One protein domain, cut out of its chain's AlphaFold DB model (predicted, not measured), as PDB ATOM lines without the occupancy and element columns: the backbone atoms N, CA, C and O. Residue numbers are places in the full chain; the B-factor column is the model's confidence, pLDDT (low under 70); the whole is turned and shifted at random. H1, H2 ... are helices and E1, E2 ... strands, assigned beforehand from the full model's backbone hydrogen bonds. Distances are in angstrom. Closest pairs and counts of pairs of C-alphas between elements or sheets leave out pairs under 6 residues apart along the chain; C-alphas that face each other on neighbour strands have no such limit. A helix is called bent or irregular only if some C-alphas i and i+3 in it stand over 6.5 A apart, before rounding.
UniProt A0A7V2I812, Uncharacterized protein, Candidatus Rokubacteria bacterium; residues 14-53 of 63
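This is residues 14 to 53 of the 63 residues of an uncharacterized protein of Candidatus Rokubacteria bacterium (UniProt A0A7V2I812). A small two-stranded hairpin, E1 and E2, stands between a looped stretch, residues 14 to 28, at one end of an elongated model and a helical arm of H1 and then H2 that runs out to the other end. The turn of the hairpin, residues 32 to 37, reaches to one side of the long axis, and the first loop folds back so that residues 14 to 15 pair with residues 22 to 23. The printed part has 40 residues, with two named strands and two named helices in the order E1, E2, H1, H2; the sheet's order is E1 - E2, antiparallel. The class is mixed, helices and strands, though under half of the residues are in named elements. The whole is compact, with a radius of gyration of the C-alphas of 10.0 A, and its C-alphas span 31 by 20 by 17 A.

Begin at C-alpha 14, at (41.641, -124.503, 154.464); from there residues 14 to 28 hold no named element. Find C-alpha 29 at (44.520, -119.749, 162.717), where E1 begins, residues 29 to 31. After it comes E2, residues 38 to 40, 7.1 A from first to last C-alpha. H1 follows at once, residues 41 to 47, 10.0 A long. H2, residues 49 to 53, is 9.0 A long and ends at C-alpha 53, at (54.974, -99.265, 164.917).

Look first at the hairpin of E1 and E2, antiparallel with 134 degrees between their directions. The C-alphas of Arg 29 and His 40 face each other at 5.7 A, and N 30 and O 39 are within hydrogen-bond range at 3.4 A. Moving on to H1, you find its closest approach to E1 at the C-alphas of Arg 29 and Ala 41, 5.9 A apart. H1 and H2 meet only through their link. H2 is apart from both E1 and E2. In H1 every O i to N i+4 pair is within hydrogen-bond range; in H2 0 of 1 such pairs is, and 0 of 2 O i to N i+3 pairs. H2 is irregular, but only just: C-alphas 50 and 53 are 6.6 A apart.

The two C-alphas farthest apart are those of Pro 25 and Thr 53, 31.5 A. The printed part has no cut. The links E2 to H1 and H1 to H2 are tight, E1 to E2 is short, and no link is long. In the B-factor column the mean pLDDT of the printed part is 71.2, and residues 25 to 37 and 48 to 53 are under 70.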
ATOM      1  N   VAL A  14      41.885-125.940 154.476       75.88
ATOM      2  CA  VAL A  14      41.641-124.503 154.464       75.88
ATOM      3  C   VAL A  14      42.814-123.826 153.771       75.88
ATOM      4  O   VAL A  14      43.963-124.065 154.120       75.88
ATOM      5  N   GLN A  15      42.546-122.948 152.810       83.12
ATOM      6  CA  GLN A  15      43.587-122.161 152.151       83.12
ATOM      7  C   GLN A  15      43.743-120.810 152.842       83.12
ATOM      8  O   GLN A  15      42.759-120.135 153.144       83.12
ATOM      9  N   CYS A  16      44.987-120.400 153.069       85.25
ATOM     10  CA  CYS A  16      45.289-119.081 153.593       85.25
ATOM     11  C   CYS A  16      44.901-118.018 152.579       85.25
ATOM     12  O   CYS A  16      45.389-118.013 151.451       85.25
ATOM     13  N   TRP A  17      44.072-117.071 153.004       82.44
ATOM     14  CA  TRP A  17      43.609-116.001 152.126       82.44
ATOM     15  C   TRP A  17      44.746-115.090 151.619       82.44
ATOM     16  O   TRP A  17      44.645-114.523 150.538       82.44
ATOM     17  N   VAL A  18      45.850-114.977 152.367       83.38
ATOM     18  CA  VAL A  18      46.977-114.086 152.026       83.38
ATOM     19  C   VAL A  18      47.918-114.709 150.996       83.38
ATOM     20  O   VAL A  18      48.319-114.044 150.047       83.38
ATOM     21  N   CYS A  19      48.313-115.969 151.188       86.31
ATOM     22  CA  CYS A  19      49.329-116.621 150.355       86.31
ATOM     23  C   CYS A  19      48.785-117.758 149.478       86.31
ATOM     24  O   CYS A  19      49.564-118.364 148.748       86.31
ATOM     25  N   ALA A  20      47.486-118.065 149.561       86.00
ATOM     26  CA  ALA A  20      46.818-119.189 148.894       86.00
ATOM     27  C   ALA A  20      47.410-120.581 149.204       86.00
ATOM     28  O   ALA A  20      47.022-121.571 148.588       86.00
ATOM     29  N   ALA A  21      48.329-120.688 150.168       85.06
ATOM     30  CA  ALA A  21      48.880-121.965 150.603       85.06
ATOM     31  C   ALA A  21      47.929-122.658 151.598       85.06
ATOM     32  O   ALA A  21      47.247-121.970 152.367       85.06
ATOM     33  N   PRO A  22      47.880-124.002 151.617       82.75
ATOM     34  CA  PRO A  22      47.077-124.737 152.586       82.75
ATOM     35  C   PRO A  22      47.541-124.443 154.021       82.75
ATOM     36  O   PRO A  22      48.738-124.365 154.306       82.75
ATOM     37  N   ILE A  23      46.580-124.268 154.921       79.12
ATOM     38  CA  ILE A  23      46.778-124.171 156.365       79.12
ATOM     39  C   ILE A  23      46.598-125.589 156.917       79.12
ATOM     40  O   ILE A  23      45.501-126.144 156.788       79.12
ATOM     41  N   PRO A  24      47.644-126.211 157.482       72.75
ATOM     42  CA  PRO A  24      47.519-127.552 158.025       72.75
ATOM     43  C   PRO A  24      46.568-127.571 159.233       72.75
ATOM     44  O   PRO A  24      46.489-126.598 159.993       72.75
ATOM     45  N   PRO A  25      45.835-128.680 159.433       66.88
ATOM     46  CA  PRO A  25      44.976-128.837 160.598       66.88
ATOM     47  C   PRO A  25      45.827-128.820 161.875       66.88
ATOM     48  O   PRO A  25      46.863-129.478 161.953       66.88
ATOM     49  N   GLY A  26      45.396-128.046 162.875       65.19
ATOM     50  CA  GLY A  26      46.120-127.867 164.139       65.19
ATOM     51  C   GLY A  26      47.095-126.684 164.172       65.19
ATOM     52  O   GLY A  26      47.635-126.395 165.237       65.19
ATOM     53  N   GLU A  27      47.293-125.972 163.060       65.44
ATOM     54  CA  GLU A  27      48.014-124.697 163.083       65.44
ATOM     55  C   GLU A  27      47.134-123.578 163.664       65.44
ATOM     56  O   GLU A  27      45.911-123.547 163.471       65.44
ATOM     57  N   GLU A  28      47.751-122.650 164.399       63.28
ATOM     58  CA  GLU A  28      47.050-121.525 165.011       63.28
ATOM     59  C   GLU A  28      46.541-120.577 163.908       63.28
ATOM     60  O   GLU A  28      47.308-119.940 163.185       63.28
ATOM     61  N   ARG A  29      45.217-120.539 163.740       66.06
ATOM     62  CA  ARG A  29      44.520-119.749 162.717       66.06
ATOM     63  C   ARG A  29      43.998-118.448 163.309       66.06
ATOM     64  O   ARG A  29      43.287-118.463 164.314       66.06
ATOM     65  N   SER A  30      44.259-117.340 162.628       63.69
ATOM     66  CA  SER A  30      43.715-116.035 163.011       63.69
ATOM     67  C   SER A  30      42.529-115.664 162.128       63.69
ATOM     68  O   SER A  30      42.582-115.823 160.909       63.69
ATOM     69  N   LEU A  31      41.458-115.160 162.747       65.00
ATOM     70  CA  LEU A  31      40.258-114.695 162.052       65.00
ATOM     71  C   LEU A  31      40.405-113.225 161.657       65.00
ATOM     72  O   LEU A  31      40.597-112.359 162.513       65.00
ATOM     73  N   LEU A  32      40.285-112.938 160.362       58.50
ATOM     74  CA  LEU A  32      40.392-111.583 159.820       58.50
ATOM     75  C   LEU A  32      38.998-111.003 159.496       58.50
ATOM     76  O   LEU A  32      38.531-111.072 158.366       58.50
ATOM     77  N   GLY A  33      38.340-110.385 160.488       60.47
ATOM     78  CA  GLY A  33      37.158-109.524 160.293       60.47
ATOM     79  C   GLY A  33      35.770-110.195 160.329       60.47
ATOM     80  O   GLY A  33      35.616-111.330 160.765       60.47
ATOM     81  N   LEU A  34      34.738-109.444 159.898       53.50
ATOM     82  CA  LEU A  34      33.300-109.812 159.914       53.50
ATOM     83  C   LEU A  34      32.912-110.930 158.920       53.50
ATOM     84  O   LEU A  34      31.755-111.340 158.873       53.50
ATOM     85  N   GLY A  35      33.872-111.430 158.146       56.50
ATOM     86  CA  GLY A  35      33.805-112.710 157.450       56.50
ATOM     87  C   GLY A  35      34.969-113.561 157.947       56.50
ATOM     88  O   GLY A  35      36.060-113.037 158.144       56.50
ATOM     89  N   VAL A  36      34.741-114.849 158.193       63.03
ATOM     90  CA  VAL A  36      35.742-115.786 158.732       63.03
ATOM     91  C   VAL A  36      36.831-116.029 157.674       63.03
ATOM     92  O   VAL A  36      36.824-117.039 156.977       63.03
ATOM     93  N   LEU A  37      37.749-115.077 157.507       66.44
ATOM     94  CA  LEU A  37      38.931-115.231 156.666       66.44
ATOM     95  C   LEU A  37      40.001-115.951 157.478       66.44
ATOM     96  O   LEU A  37      40.448-115.450 158.511       66.44
ATOM     97  N   LEU A  38      40.378-117.136 157.005       76.06
ATOM     98  CA  LEU A  38      41.388-117.985 157.617       76.06
ATOM     99  C   LEU A  38      42.751-117.678 156.996       76.06
ATOM    100  O   LEU A  38      42.923-117.704 155.775       76.06
ATOM    101  N   VAL A  39      43.719-117.363 157.850       81.25
ATOM    102  CA  VAL A  39      45.095-117.047 157.456       81.25
ATOM    103  C   VAL A  39      46.083-117.714 158.413       81.25
ATOM    104  O   VAL A  39      45.754-117.938 159.579       81.25
ATOM    105  N   HIS A  40      47.301-118.003 157.940       85.44
ATOM    106  CA  HIS A  40      48.404-118.432 158.813       85.44
ATOM    107  C   HIS A  40      48.720-117.349 159.851       85.44
ATOM    108  O   HIS A  40      48.664-116.159 159.522       85.44
ATOM    109  N   ALA A  41      49.147-117.738 161.055       79.00
ATOM    110  CA  ALA A  41      49.586-116.796 162.091       79.00
ATOM    111  C   ALA A  41      50.671-115.831 161.573       79.00
ATOM    112  O   ALA A  41      50.545-114.616 161.714       79.00
ATOM    113  N   SER A  42      51.671-116.336 160.840       81.50
ATOM    114  CA  SER A  42      52.724-115.491 160.259       81.50
ATOM    115  C   SER A  42      52.208-114.528 159.180       81.50
ATOM    116  O   SER A  42      52.720-113.418 159.038       81.50
ATOM    117  N   CYS A  43      51.192-114.921 158.406       82.56
ATOM    118  CA  CYS A  43      50.539-114.033 157.439       82.56
ATOM    119  C   CYS A  43      49.716-112.959 158.155       82.56
ATOM    120  O   CYS A  43      49.767-111.790 157.775       82.56
ATOM    121  N   TYR A  44      49.013-113.337 159.221       79.88
ATOM    122  CA  TYR A  44      48.264-112.418 160.068       79.88
ATOM    123  C   TYR A  44      49.173-111.366 160.714       79.88
ATOM    124  O   TYR A  44      48.886-110.172 160.638       79.88
ATOM    125  N   GLU A  45      50.300-111.768 161.302       77.50
ATOM    126  CA  GLU A  45      51.259-110.837 161.908       77.50
ATOM    127  C   GLU A  45      51.900-109.896 160.881       77.50
ATOM    128  O   GLU A  45      52.114-108.718 161.168       77.50
ATOM    129  N   ARG A  46      52.159-110.369 159.658       77.44
ATOM    130  CA  ARG A  46      52.668-109.508 158.582       77.44
ATOM    131  C   ARG A  46      51.636-108.473 158.133       77.44
ATOM    132  O   ARG A  46      51.982-107.304 157.991       77.44
ATOM    133  N   GLU A  47      50.383-108.870 157.949       75.31
ATOM    134  CA  GLU A  47      49.345-107.968 157.429       75.31
ATOM    135  C   GLU A  47      48.761-107.038 158.511       75.31
ATOM    136  O   GLU A  47      48.439-105.877 158.240       75.31
ATOM    137  N   LEU A  48      48.640-107.519 159.756       67.75
ATOM    138  CA  LEU A  48      48.000-106.799 160.865       67.75
ATOM    139  C   LEU A  48      48.947-106.471 162.026       67.75
ATOM    140  O   LEU A  48      48.820-105.402 162.628       67.75
ATOM    141  N   GLY A  49      49.918-107.337 162.327       61.25
ATOM    142  CA  GLY A  49      50.904-107.125 163.398       61.25
ATOM    143  C   GLY A  49      51.913-106.004 163.107       61.25
ATOM    144  O   GLY A  49      52.376-105.338 164.032       61.25
ATOM    145  N   LEU A  50      52.179-105.691 161.835       52.94
ATOM    146  CA  LEU A  50      53.071-104.589 161.438       52.94
ATOM    147  C   LEU A  50      52.447-103.186 161.543       52.94
ATOM    148  O   LEU A  50      53.163-102.190 161.420       52.94
ATOM    149  N   LYS A  51      51.143-103.052 161.824       51.25
ATOM    150  CA  LYS A  51      50.533-101.721 162.012       51.25
ATOM    151  C   LYS A  51      50.824-101.079 163.375       51.25
ATOM    152  O   LYS A  51      50.536 -99.898 163.536       51.25
ATOM    153  N   LYS A  52      51.448-101.783 164.329       51.34
ATOM    154  CA  LYS A  52      51.725-101.248 165.680       51.34
ATOM    155  C   LYS A  52      53.044-100.479 165.857       51.34
ATOM    156  O   LYS A  52      53.380-100.142 166.986       51.34
ATOM    157  N   THR A  53      53.774-100.132 164.794       53.31
ATOM    158  CA  THR A  53      54.974 -99.265 164.917       53.31
ATOM    159  C   THR A  53      55.056 -98.121 163.906       53.31
ATOM    160  O   THR A  53      56.108 -97.497 163.764       53.31
TER     161      THR A  53